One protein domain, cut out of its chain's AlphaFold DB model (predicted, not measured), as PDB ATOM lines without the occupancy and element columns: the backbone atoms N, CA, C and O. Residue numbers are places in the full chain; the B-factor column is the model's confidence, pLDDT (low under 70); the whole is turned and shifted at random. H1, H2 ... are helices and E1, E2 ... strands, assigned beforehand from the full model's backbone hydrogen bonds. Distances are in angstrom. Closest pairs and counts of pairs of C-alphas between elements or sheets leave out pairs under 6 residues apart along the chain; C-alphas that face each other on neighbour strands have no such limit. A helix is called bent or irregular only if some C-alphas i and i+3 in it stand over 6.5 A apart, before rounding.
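AT A GLANCE: This is residues 7 to 93 of the 97 residues of an uncharacterized protein of Ferrithrix thermotolerans DSM 19514 (UniProt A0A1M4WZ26). A long, strongly twisted sheet of four strands makes the core, with one helix on each of its faces: H1 crosses one face, toward the start of E1, and H2 runs along E1 on the other face, toward its end. The long link of residues 23 to 38 is tied to the sheet by a short pairing of residues 25 to 26 with residues 40 to 41 of E1. The printed part has 87 residues, with two named helices and four named strands in the order H1, E1, E2, H2, E3, E4; the class is mixed, helices and strands. The sheet's order is E2, E1, E3, E4, all antiparallel. The whole is compact, with a radius of gyration of the C-alphas of 13.1 A, and elongated, spanning 39 by 24 by 20 A.

HOW THE PARTS SIT: In the sheet, the inner strands E1, residues 39 to 47, and E3, residues 72 to 80, are antiparallel neighbours at 158 degrees, with N 42 and O 77 2.8 A apart, within hydrogen-bond range. The edge strand E2, residues 55 to 57, forms a hairpin with E1; N 55 and O 45 are 2.8 A apart. The edge strand E4, residues 86 to 92, forms a hairpin with E3; N 78 and O 87 are 2.8 A apart. H1, residues 14 to 22, is on the sheet at a height of 8.5 A, over E1 and, only just, with 3 C-alphas, over E3. It runs across the strands, at 74 degrees to E1 on the local plane; its closest C-alphas to E1 are those of Ala 20 and Val 42, 6.0 A apart. H2, residues 62 to 69, is on the opposite face at a height of 9.9 A, over E1 and along the strands, at 9 degrees to E1 on the local plane. Its closest C-alphas to E1 are those of Val 69 and Gly 47, 7.2 A apart. H1, the sheet and H2 make three layers, a sheet with helices on both faces. E2, H2 and E3 form a split strand-helix-strand unit, two strands running the same way with E1 between them, and its crossover is right-handed. H1 and H2 are apart. Each O i to N i+4 pair is within hydrogen-bond range in H1, against 2 of 4 in H2.

IN THESE COORDINATES: E1 is 26.3 A long, from C-alpha 39 at (235.111, 209.017, 184.456) to C-alpha 47 at (231.802, 183.146, 180.938). E3 measures 25.6 A, E4 17.9 A and E2 6.3 A from first to last C-alpha. H1 begins at C-alpha 14, (246.011, 199.800, 189.444), and is 12.6 A long; H2 is 10.5 A long. H2 is neither bent nor irregular, but only just: C-alphas 66 and 69 are 6.0 A apart.

THE WHOLE: The two C-alphas farthest apart are those of Glu 7 and Gly 67, 39.8 A. The printed part has no cut. The link from H1 to E1 is long, with 16 residues. Mean pLDDT of the printed part is 83.6; residue 7 and residues 59 to 69 are under 70.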
ATOM      1  N   GLU A   7     238.713 206.398 201.032       69.31
ATOM      2  CA  GLU A   7     239.641 205.328 200.651       69.31
ATOM      3  C   GLU A   7     238.958 203.956 200.516       69.31
ATOM      4  O   GLU A   7     239.295 203.211 199.612       69.31
ATOM      5  N   GLU A   8     237.940 203.649 201.325       73.12
ATOM      6  CA  GLU A   8     237.155 202.405 201.207       73.12
ATOM      7  C   GLU A   8     236.193 202.438 200.010       73.12
ATOM      8  O   GLU A   8     235.764 201.405 199.509       73.12
ATOM      9  N   ILE A   9     235.822 203.640 199.561       80.69
ATOM     10  CA  ILE A   9     234.955 203.851 198.393       80.69
ATOM     11  C   ILE A   9     235.790 203.884 197.102       80.69
ATOM     12  O   ILE A   9     235.312 203.519 196.029       80.69
ATOM     13  N   CYS A  10     237.036 204.342 197.199       85.81
ATOM     14  CA  CYS A  10     237.971 204.524 196.096       85.81
ATOM     15  C   CYS A  10     238.969 203.360 196.005       85.81
ATOM     16  O   CYS A  10     240.174 203.558 196.127       85.81
ATOM     17  N   ASP A  11     238.441 202.155 195.806       85.94
ATOM     18  CA  ASP A  11     239.203 200.899 195.827       85.94
ATOM     19  C   ASP A  11     239.562 200.387 194.415       85.94
ATOM     20  O   ASP A  11     239.860 199.212 194.212       85.94
ATOM     21  N   ALA A  12     239.497 201.236 193.380       88.75
ATOM     22  CA  ALA A  12     239.895 200.805 192.042       88.75
ATOM     23  C   ALA A  12     241.381 200.432 192.033       88.75
ATOM     24  O   ALA A  12     242.253 201.244 192.345       88.75
ATOM     25  N   THR A  13     241.659 199.193 191.639       88.44
ATOM     26  CA  THR A  13     243.021 198.680 191.557       88.44
ATOM     27  C   THR A  13     243.774 199.306 190.388       88.44
ATOM     28  O   THR A  13     243.196 199.690 189.370       88.44
ATOM     29  N   ASP A  14     245.100 199.336 190.496       89.44
ATOM     30  CA  ASP A  14     246.011 199.800 189.444       89.44
ATOM     31  C   ASP A  14     245.764 199.104 188.088       89.44
ATOM     32  O   ASP A  14     245.907 199.698 187.020       89.44
ATOM     33  N   GLU A  15     245.363 197.830 188.122       88.38
ATOM     34  CA  GLU A  15     244.991 197.066 186.931       88.38
ATOM     35  C   GLU A  15     243.692 197.578 186.301       88.38
ATOM     36  O   GLU A  15     243.653 197.805 185.092       88.38
ATOM     37  N   LEU A  16     242.661 197.834 187.112       88.44
ATOM     38  CA  LEU A  16     241.392 198.382 186.636       88.44
ATOM     39  C   LEU A  16     241.578 199.774 186.017       88.44
ATOM     40  O   LEU A  16     240.971 200.074 184.990       88.44
ATOM     41  N   ILE A  17     242.461 200.600 186.586       91.56
ATOM     42  CA  ILE A  17     242.817 201.899 186.001       91.56
ATOM     43  C   ILE A  17     243.499 201.731 184.645       91.56
ATOM     44  O   ILE A  17     243.090 202.382 183.685       91.56
ATOM     45  N   ARG A  18     244.481 200.830 184.524       90.88
ATOM     46  CA  ARG A  18     245.142 200.559 183.234       90.88
ATOM     47  C   ARG A  18     244.152 200.102 182.167       90.88
ATOM     48  O   ARG A  18     244.221 200.546 181.021       90.88
ATOM     49  N   VAL A  19     243.210 199.245 182.547       89.75
ATOM     50  CA  VAL A  19     242.124 198.813 181.665       89.75
ATOM     51  C   VAL A  19     241.264 200.006 181.241       89.75
ATOM     52  O   VAL A  19     241.034 200.195 180.049       89.75
ATOM     53  N   ALA A  20     240.844 200.836 182.192       90.12
ATOM     54  CA  ALA A  20     240.064 202.047 181.952       90.12
ATOM     55  C   ALA A  20     240.798 203.081 181.075       90.12
ATOM     56  O   ALA A  20     240.173 203.865 180.362       90.12
ATOM     57  N   GLU A  21     242.128 203.103 181.094       89.50
ATOM     58  CA  GLU A  21     242.926 203.962 180.218       89.50
ATOM     59  C   GLU A  21     242.995 203.467 178.776       89.50
ATOM     60  O   GLU A  21     242.985 204.289 177.862       89.50
ATOM     61  N   HIS A  22     243.073 202.152 178.573       87.31
ATOM     62  CA  HIS A  22     243.263 201.558 177.247       87.31
ATOM     63  C   HIS A  22     241.958 201.191 176.539       87.31
ATOM     64  O   HIS A  22     241.880 201.275 175.315       87.31
ATOM     65  N   PHE A  23     240.960 200.753 177.299       87.62
ATOM     66  CA  PHE A  23     239.705 200.204 176.787       87.62
ATOM     67  C   PHE A  23     238.478 200.962 177.295       87.62
ATOM     68  O   PHE A  23     237.366 200.617 176.913       87.62
ATOM     69  N   GLY A  24     238.673 201.954 178.168       87.88
ATOM     70  CA  GLY A  24     237.580 202.721 178.742       87.88
ATOM     71  C   GLY A  24     237.077 203.827 177.823       87.88
ATOM     72  O   GLY A  24     237.852 204.519 177.160       87.88
ATOM     73  N   GLU A  25     235.769 204.034 177.846       89.94
ATOM     74  CA  GLU A  25     235.074 205.051 177.062       89.94
ATOM     75  C   GLU A  25     234.644 206.217 177.944       89.94
ATOM     76  O   GLU A  25     234.151 206.002 179.046       89.94
ATOM     77  N   LEU A  26     234.819 207.463 177.497       90.75
ATOM     78  CA  LEU A  26     234.483 208.631 178.321       90.75
ATOM     79  C   LEU A  26     233.004 208.648 178.707       90.75
ATOM     80  O   LEU A  26     232.120 208.643 177.851       90.75
ATOM     81  N   ALA A  27     232.749 208.744 180.011       89.88
ATOM     82  CA  ALA A  27     231.401 208.863 180.520       89.88
ATOM     83  C   ALA A  27     230.837 210.263 180.261       89.88
ATOM     84  O   ALA A  27     231.539 211.271 180.359       89.88
ATOM     85  N   ALA A  28     229.536 210.335 179.971       89.62
ATOM     86  CA  ALA A  28     228.847 211.610 179.775       89.62
ATOM     87  C   ALA A  28     228.706 212.410 181.084       89.62
ATOM     88  O   ALA A  28     228.538 213.629 181.058       89.62
ATOM     89  N   MET A  29     228.770 211.723 182.227       91.00
ATOM     90  CA  MET A  29     228.602 212.301 183.556       91.00
ATOM     91  C   MET A  29     229.951 212.427 184.281       91.00
ATOM     92  O   MET A  29     230.825 211.576 184.114       91.00
ATOM     93  N   PRO A  30     230.145 213.470 185.111       93.75
ATOM     94  CA  PRO A  30     231.329 213.577 185.955       93.75
ATOM     95  C   PRO A  30     231.288 212.551 187.093       93.75
ATOM     96  O   PRO A  30     230.220 212.112 187.520       93.75
ATOM     97  N   CYS A  31     232.458 212.219 187.641       92.62
ATOM     98  CA  CYS A  31     232.559 211.305 188.774       92.62
ATOM     99  C   CYS A  31     231.720 211.803 189.970       92.62
ATOM    100  O   CYS A  31     231.947 212.922 190.434       92.62
ATOM    101  N   PRO A  32     230.822 210.980 190.541       90.19
ATOM    102  CA  PRO A  32     229.975 211.392 191.663       90.19
ATOM    103  C   PRO A  32     230.756 211.608 192.970       90.19
ATOM    104  O   PRO A  32     230.243 212.230 193.896       90.19
ATOM    105  N   ILE A  33     231.995 211.109 193.054       90.94
ATOM    106  CA  ILE A  33     232.837 211.210 194.253       90.94
ATOM    107  C   ILE A  33     233.703 212.473 194.248       90.94
ATOM    108  O   ILE A  33     233.822 213.141 195.272       90.94
ATOM    109  N   CYS A  34     234.343 212.796 193.118       91.94
ATOM    110  CA  CYS A  34     235.282 213.922 193.027       91.94
ATOM    111  C   CYS A  34     234.890 215.007 192.016       91.94
ATOM    112  O   CYS A  34     235.547 216.044 191.973       91.94
ATOM    113  N   GLY A  35     233.861 214.787 191.196       91.62
ATOM    114  CA  GLY A  35     233.440 215.706 190.133       91.62
ATOM    115  C   GLY A  35     234.343 215.713 188.894       91.62
ATOM    116  O   GLY A  35     234.138 216.532 188.004       91.62
ATOM    117  N   SER A  36     235.343 214.828 188.812       93.00
ATOM    118  CA  SER A  36     236.271 214.780 187.676       93.00
ATOM    119  C   SER A  36     235.598 214.255 186.407       93.00
ATOM    120  O   SER A  36     234.867 213.266 186.446       93.00
ATOM    121  N   SER A  37     235.914 214.866 185.265       91.94
ATOM    122  CA  SER A  37     235.497 214.410 183.931       91.94
ATOM    123  C   SER A  37     236.291 213.196 183.428       91.94
ATOM    124  O   SER A  37     236.045 212.717 182.329       91.94
ATOM    125  N   LYS A  38     237.256 212.683 184.208       92.50
ATOM    126  CA  LYS A  38     238.016 211.456 183.898       92.50
ATOM    127  C   LYS A  38     237.273 210.178 184.322       92.50
ATOM    128  O   LYS A  38     237.906 209.223 184.783       92.50
ATOM    129  N   LEU A  39     235.945 210.195 184.249       94.31
ATOM    130  CA  LEU A  39     235.111 209.017 184.456       94.31
ATOM    131  C   LEU A  39     234.982 208.286 183.119       94.31
ATOM    132  O   LEU A  39     234.736 208.925 182.097       94.31
ATOM    133  N   VAL A  40     235.185 206.974 183.124       93.56
ATOM    134  CA  VAL A  40     235.049 206.142 181.928       93.56
ATOM    135  C   VAL A  40     234.222 204.894 182.209       93.56
ATOM    136  O   VAL A  40     234.189 204.431 183.347       93.56
ATOM    137  N   TYR A  41     233.589 204.347 181.178       92.25
ATOM    138  CA  TYR A  41     232.922 203.050 181.183       92.25
ATOM    139  C   TYR A  41     233.869 201.971 180.669       92.25
ATOM    140  O   TYR A  41     234.578 202.187 179.691       92.25
ATOM    141  N   VAL A  42     233.877 200.818 181.325       90.88
ATOM    142  CA  VAL A  42     234.637 199.635 180.925       90.88
ATOM    143  C   VAL A  42     233.703 198.438 180.938       90.88
ATOM    144  O   VAL A  42     233.121 198.123 181.976       90.88
ATOM    145  N   ASP A  43     233.606 197.738 179.816       88.56
ATOM    146  CA  ASP A  43     232.837 196.507 179.725       88.56
ATOM    147  C   ASP A  43     233.716 195.282 179.988       88.56
ATOM    148  O   ASP A  43     234.810 195.118 179.446       88.56
ATOM    149  N   PHE A  44     233.220 194.382 180.827       88.06
ATOM    150  CA  PHE A  44     233.841 193.104 181.140       88.06
ATOM    151  C   PHE A  44     232.913 191.969 180.746       88.06
ATOM    152  O   PHE A  44     231.728 191.995 181.057       88.06
ATOM    153  N   ALA A  45     233.456 190.930 180.125       86.81
ATOM    154  CA  ALA A  45     232.755 189.683 179.872       86.81
ATOM    155  C   ALA A  45     233.248 188.591 180.825       86.81
ATOM    156  O   ALA A  45     234.451 188.392 181.004       86.81
ATOM    157  N   PHE A  46     232.314 187.836 181.391       85.62
ATOM    158  CA  PHE A  46     232.577 186.653 182.201       85.62
ATOM    159  C   PHE A  46     231.788 185.482 181.639       85.62
ATOM    160  O   PHE A  46     230.596 185.577 181.397       85.62
ATOM    161  N   GLY A  47     232.439 184.346 181.461       81.12
ATOM    162  CA  GLY A  47     231.802 183.146 180.938       81.12
ATOM    163  C   GLY A  47     232.659 181.934 181.247       81.12
ATOM    164  O   GLY A  47     233.825 182.069 181.612       81.12
ATOM    165  N   SER A  48     232.114 180.733 181.072       77.62
ATOM    166  CA  SER A  48     232.822 179.494 181.431       77.62
ATOM    167  C   SER A  48     234.118 179.265 180.640       77.62
ATOM    168  O   SER A  48     234.955 178.469 181.051       77.62
ATOM    169  N   LYS A  49     234.280 179.942 179.495       76.12
ATOM    170  CA  LYS A  49     235.485 179.898 178.647       76.12
ATOM    171  C   LYS A  49     236.402 181.113 178.821       76.12
ATOM    172  O   LYS A  49     237.392 181.224 178.104       76.12
ATOM    173  N   LEU A  50     236.055 182.028 179.721       79.56
ATOM    174  CA  LEU A  50     236.816 183.236 180.011       79.56
ATOM    175  C   LEU A  50     237.587 183.067 181.326       79.56
ATOM    176  O   LEU A  50     237.214 182.235 182.156       79.56
ATOM    177  N   PRO A  51     238.682 183.822 181.524       77.31
ATOM    178  CA  PRO A  51     239.398 183.813 182.792       77.31
ATOM    179  C   PRO A  51     238.480 184.234 183.945       77.31
ATOM    180  O   PRO A  51     237.598 185.074 183.777       77.31
ATOM    181  N   SER A  52     238.734 183.700 185.145       75.25
ATOM    182  CA  SER A  52     237.953 184.012 186.352       75.25
ATOM    183  C   SER A  52     237.958 185.498 186.725       75.25
ATOM    184  O   SER A  52     237.067 185.946 187.433       75.25
ATOM    185  N   SER A  53     238.954 186.251 186.247       73.19
ATOM    186  CA  SER A  53     239.057 187.703 186.430       73.19
ATOM    187  C   SER A  53     238.193 188.512 185.451       73.19
ATOM    188  O   SER A  53     238.152 189.735 185.545       73.19
ATOM    189  N   GLY A  54     237.518 187.846 184.509       76.12
ATOM    190  CA  GLY A  54     236.816 188.480 183.399       76.12
ATOM    191  C   GLY A  54     237.762 188.858 182.262       76.12
ATOM    192  O   GLY A  54     238.971 189.005 182.441       76.12
ATOM    193  N   GLN A  55     237.216 188.979 181.057       83.44
ATOM    194  CA  GLN A  55     237.920 189.518 179.901       83.44
ATOM    195  C   GLN A  55     237.384 190.916 179.602       83.44
ATOM    196  O   GLN A  55     236.179 191.099 179.463       83.44
ATOM    197  N   VAL A  56     238.283 191.889 179.471       83.06
ATOM    198  CA  VAL A  56     237.925 193.249 179.059       83.06
ATOM    199  C   VAL A  56     237.398 193.229 177.632       83.06
ATOM    200  O   VAL A  56     238.007 192.629 176.738       83.06
ATOM    201  N   VAL A  57     236.284 193.913 177.426       79.81
ATOM    202  CA  VAL A  57     235.652 194.094 176.132       79.81
ATOM    203  C   VAL A  57     235.662 195.576 175.799       79.81
ATOM    204  O   VAL A  57     235.064 196.381 176.495       79.81
ATOM    205  N   ALA A  58     236.361 195.937 174.730       70.56
ATOM    206  CA  ALA A  58     236.308 197.289 174.188       70.56
ATOM    207  C   ALA A  58     235.100 197.452 173.258       70.56
ATOM    208  O   ALA A  58     234.665 196.466 172.637       70.56
ATOM    209  N   GLU A  59     234.633 198.692 173.086       59.69
ATOM    210  CA  GLU A  59     233.614 199.036 172.091       59.69
ATOM    211  C   GLU A  59     233.999 198.454 170.717       59.69
ATOM    212  O   GLU A  59     235.127 198.590 170.237       59.69
ATOM    213  N   GLY A  60     233.086 197.689 170.114       56.00
ATOM    214  CA  GLY A  60     233.298 197.003 168.832       56.00
ATOM    215  C   GLY A  60     233.897 195.589 168.907       56.00
ATOM    216  O   GLY A  60     233.743 194.820 167.957       56.00
ATOM    217  N   THR A  61     234.494 195.174 170.030       58.19
ATOM    218  CA  THR A  61     234.992 193.787 170.203       58.19
ATOM    219  C   THR A  61     233.912 192.834 170.724       58.19
ATOM    220  O   THR A  61     233.999 191.620 170.520       58.19
ATOM    221  N   LEU A  62     232.849 193.373 171.331       58.78
ATOM    222  CA  LEU A  62     231.750 192.600 171.922       58.78
ATOM    223  C   LEU A  62     231.088 191.663 170.897       58.78
ATOM    224  O   LEU A  62     230.894 190.485 171.193       58.78
ATOM    225  N   LEU A  63     230.894 192.122 169.650       56.44
ATOM    226  CA  LEU A  63     230.385 191.291 168.547       56.44
ATOM    227  C   LEU A  63     231.274 190.072 168.232       56.44
ATOM    228  O   LEU A  63     230.764 189.032 167.816       56.44
ATOM    229  N   ASN A  64     232.598 190.172 168.408       59.53
ATOM    230  CA  ASN A  64     233.500 189.045 168.146       59.53
ATOM    231  C   ASN A  64     233.403 187.978 169.245       59.53
ATOM    232  O   ASN A  64     233.544 186.787 168.967       59.53
ATOM    233  N   LEU A  65     233.140 188.400 170.485       62.06
ATOM    234  CA  LEU A  65     232.998 187.508 171.637       62.06
ATOM    235  C   LEU A  65     231.681 186.732 171.594       62.06
ATOM    236  O   LEU A  65     231.697 185.527 171.860       62.06
ATOM    237  N   SER A  66     230.584 187.370 171.163       59.94
ATOM    238  CA  SER A  66     229.263 186.733 171.035       59.94
ATOM    239  C   SER A  66     229.309 185.448 170.207       59.94
ATOM    240  O   SER A  66     228.746 184.429 170.596       59.94
ATOM    241  N   GLY A  67     230.043 185.469 169.092       60.31
ATOM    242  CA  GLY A  67     230.172 184.313 168.202       60.31
ATOM    243  C   GLY A  67     231.123 183.215 168.695       60.31
ATOM    244  O   GLY A  67     231.058 182.095 168.192       60.31
ATOM    245  N   ARG A  68     232.020 183.501 169.652       60.66
ATOM    246  CA  ARG A  68     233.073 182.556 170.082       60.66
ATOM    247  C   ARG A  68     232.854 181.944 171.462       60.66
ATOM    248  O   ARG A  68     233.244 180.794 171.683       60.66
ATOM    249  N   VAL A  69     232.289 182.702 172.399       62.44
ATOM    250  CA  VAL A  69     232.285 182.330 173.824       62.44
ATOM    251  C   VAL A  69     231.008 181.579 174.225       62.44
ATOM    252  O   VAL A  69     231.092 180.685 175.067       62.44
ATOM    253  N   GLY A  70     229.879 181.795 173.543       70.31
ATOM    254  CA  GLY A  70     228.596 181.162 173.878       70.31
ATOM    255  C   GLY A  70     227.862 181.928 174.983       70.31
ATOM    256  O   GLY A  70     227.619 183.115 174.814       70.31
ATOM    257  N   ASP A  71     227.520 181.259 176.090       75.19
ATOM    258  CA  ASP A  71     226.920 181.859 177.298       75.19
ATOM    259  C   ASP A  71     227.992 182.656 178.078       75.19
ATOM    260  O   ASP A  71     228.949 182.079 178.609       75.19
ATOM    261  N   PHE A  72     227.861 183.983 178.128       82.38
ATOM    262  CA  PHE A  72     228.688 184.865 178.960       82.38
ATOM    263  C   PHE A  72     227.858 186.036 179.474       82.38
ATOM    264  O   PHE A  72     227.051 186.597 178.748       82.38
ATOM    265  N   ASP A  73     228.095 186.436 180.713       86.19
ATOM    266  CA  ASP A  73     227.597 187.670 181.295       86.19
ATOM    267  C   ASP A  73     228.499 188.845 180.899       86.19
ATOM    268  O   ASP A  73     229.723 188.717 180.862       86.19
ATOM    269  N   THR A  74     227.908 190.010 180.668       87.44
ATOM    270  CA  THR A  74     228.627 191.277 180.492       87.44
ATOM    271  C   THR A  74     228.354 192.211 181.660       87.44
ATOM    272  O   THR A  74     227.272 192.188 182.246       87.44
ATOM    273  N   TYR A  75     229.353 193.003 182.022       89.69
ATOM    274  CA  TYR A  75     229.349 193.895 183.171       89.69
ATOM    275  C   TYR A  75     229.944 195.224 182.741       89.69
ATOM    276  O   TYR A  75     231.134 195.284 182.442       89.69
ATOM    277  N   GLN A  76     229.143 196.280 182.751       90.69
ATOM    278  CA  GLN A  76     229.639 197.628 182.508       90.69
ATOM    279  C   GLN A  76     229.989 198.276 183.841       90.69
ATOM    280  O   GLN A  76     229.138 198.410 184.726       90.69
ATOM    281  N   VAL A  77     231.242 198.682 183.982       91.88
ATOM    282  CA  VAL A  77     231.799 199.267 185.199       91.88
ATOM    283  C   VAL A  77     232.255 200.690 184.902       91.88
ATOM    284  O   VAL A  77     233.011 200.927 183.967       91.88
ATOM    285  N   GLU A  78     231.818 201.645 185.710       93.75
ATOM    286  CA  GLU A  78     232.365 202.998 185.732       93.75
ATOM    287  C   GLU A  78     233.662 203.022 186.524       93.75
ATOM    288  O   GLU A  78     233.725 202.463 187.617       93.75
ATOM    289  N   VAL A  79     234.681 203.705 186.010       94.44
ATOM    290  CA  VAL A  79     235.983 203.851 186.662       94.44
ATOM    291  C   VAL A  79     236.436 205.304 186.571       94.44
ATOM    292  O   VAL A  79     236.536 205.886 185.490       94.44
ATOM    293  N   CYS A  80     236.724 205.921 187.714       94.62
ATOM    294  CA  CYS A  80     237.300 207.255 187.782       94.62
ATOM    295  C   CYS A  80     238.817 207.167 187.921       94.62
ATOM    296  O   CYS A  80     239.337 206.782 188.968       94.62
ATOM    297  N   LYS A  81     239.530 207.644 186.902       92.56
ATOM    298  CA  LYS A  81     241.003 207.628 186.864       92.56
ATOM    299  C   LYS A  81     241.672 208.659 187.774       92.56
ATOM    300  O   LYS A  81     242.890 208.733 187.835       92.56
ATOM    301  N   ASP A  82     240.878 209.507 188.422       92.69
ATOM    302  CA  ASP A  82     241.374 210.610 189.244       92.69
ATOM    303  C   ASP A  82     241.325 210.277 190.734       92.69
ATOM    304  O   ASP A  82     242.295 210.479 191.454       92.69
ATOM    305  N   CYS A  83     240.191 209.738 191.192       92.19
ATOM    306  CA  CYS A  83     240.008 209.361 192.588       92.19
ATOM    307  C   CYS A  83     240.017 207.859 192.837       92.19
ATOM    308  O   CYS A  83     239.897 207.498 193.992       92.19
ATOM    309  N   LEU A  84     240.164 207.010 191.811       92.31
ATOM    310  CA  LEU A  84     240.132 205.544 191.929       92.31
ATOM    311  C   LEU A  84     238.773 204.988 192.381       92.31
ATOM    312  O   LEU A  84     238.677 203.919 192.973       92.31
ATOM    313  N   TRP A  85     237.689 205.703 192.101       94.00
ATOM    314  CA  TRP A  85     236.345 205.174 192.313       94.00
ATOM    315  C   TRP A  85     235.962 204.209 191.197       94.00
ATOM    316  O   TRP A  85     236.237 204.493 190.032       94.00
ATOM    317  N   ASN A  86     235.290 203.111 191.535       92.19
ATOM    318  CA  ASN A  86     234.658 202.250 190.545       92.19
ATOM    319  C   ASN A  86     233.258 201.802 190.983       92.19
ATOM    320  O   ASN A  86     232.979 201.709 192.179       92.19
ATOM    321  N   HIS A  87     232.380 201.537 190.015       91.25
ATOM    322  CA  HIS A  87     231.021 201.070 190.278       91.25
ATOM    323  C   HIS A  87     230.459 200.237 189.131       91.25
ATOM    324  O   HIS A  87     230.556 200.620 187.970       91.25
ATOM    325  N   LEU A  88     229.831 199.109 189.458       92.06
ATOM    326  CA  LEU A  88     229.115 198.296 188.481       92.06
ATOM    327  C   LEU A  88     227.787 198.971 188.120       92.06
ATOM    328  O   LEU A  88     226.875 199.013 188.941       92.06
ATOM    329  N   VAL A  89     227.675 199.450 186.884       90.69
ATOM    330  CA  VAL A  89     226.487 200.144 186.368       90.69
ATOM    331  C   VAL A  89     225.415 199.152 185.959       90.69
ATOM    332  O   VAL A  89     224.255 199.269 186.350       90.69
ATOM    333  N   GLN A  90     225.805 198.170 185.151       88.38
ATOM    334  CA  GLN A  90     224.874 197.196 184.607       88.38
ATOM    335  C   GLN A  90     225.530 195.834 184.457       88.38
ATOM    336  O   GLN A  90     226.706 195.714 184.124       88.38
ATOM    337  N   LYS A  91     224.726 194.799 184.688       89.50
ATOM    338  CA  LYS A  91     225.036 193.418 184.344       89.50
ATOM    339  C   LYS A  91     224.010 192.958 183.319       89.50
ATOM    340  O   LYS A  91     222.811 193.060 183.579       89.50
ATOM    341  N   GLN A  92     224.464 192.410 182.200       85.19
ATOM    342  CA  GLN A  92     223.593 191.811 181.198       85.19
ATOM    343  C   GLN A  92     223.983 190.354 180.979       85.19
ATOM    344  O   GLN A  92     225.110 190.044 180.600       85.19
ATOM    345  N   THR A  93     223.019 189.464 181.186       81.50
ATOM    346  CA  THR A  93     223.112 188.061 180.787       81.50
ATOM    347  C   THR A  93     222.329 187.925 179.480       81.50
ATOM    348  O   THR A  93     221.115 188.146 179.497       81.50
TER     349      THR A  93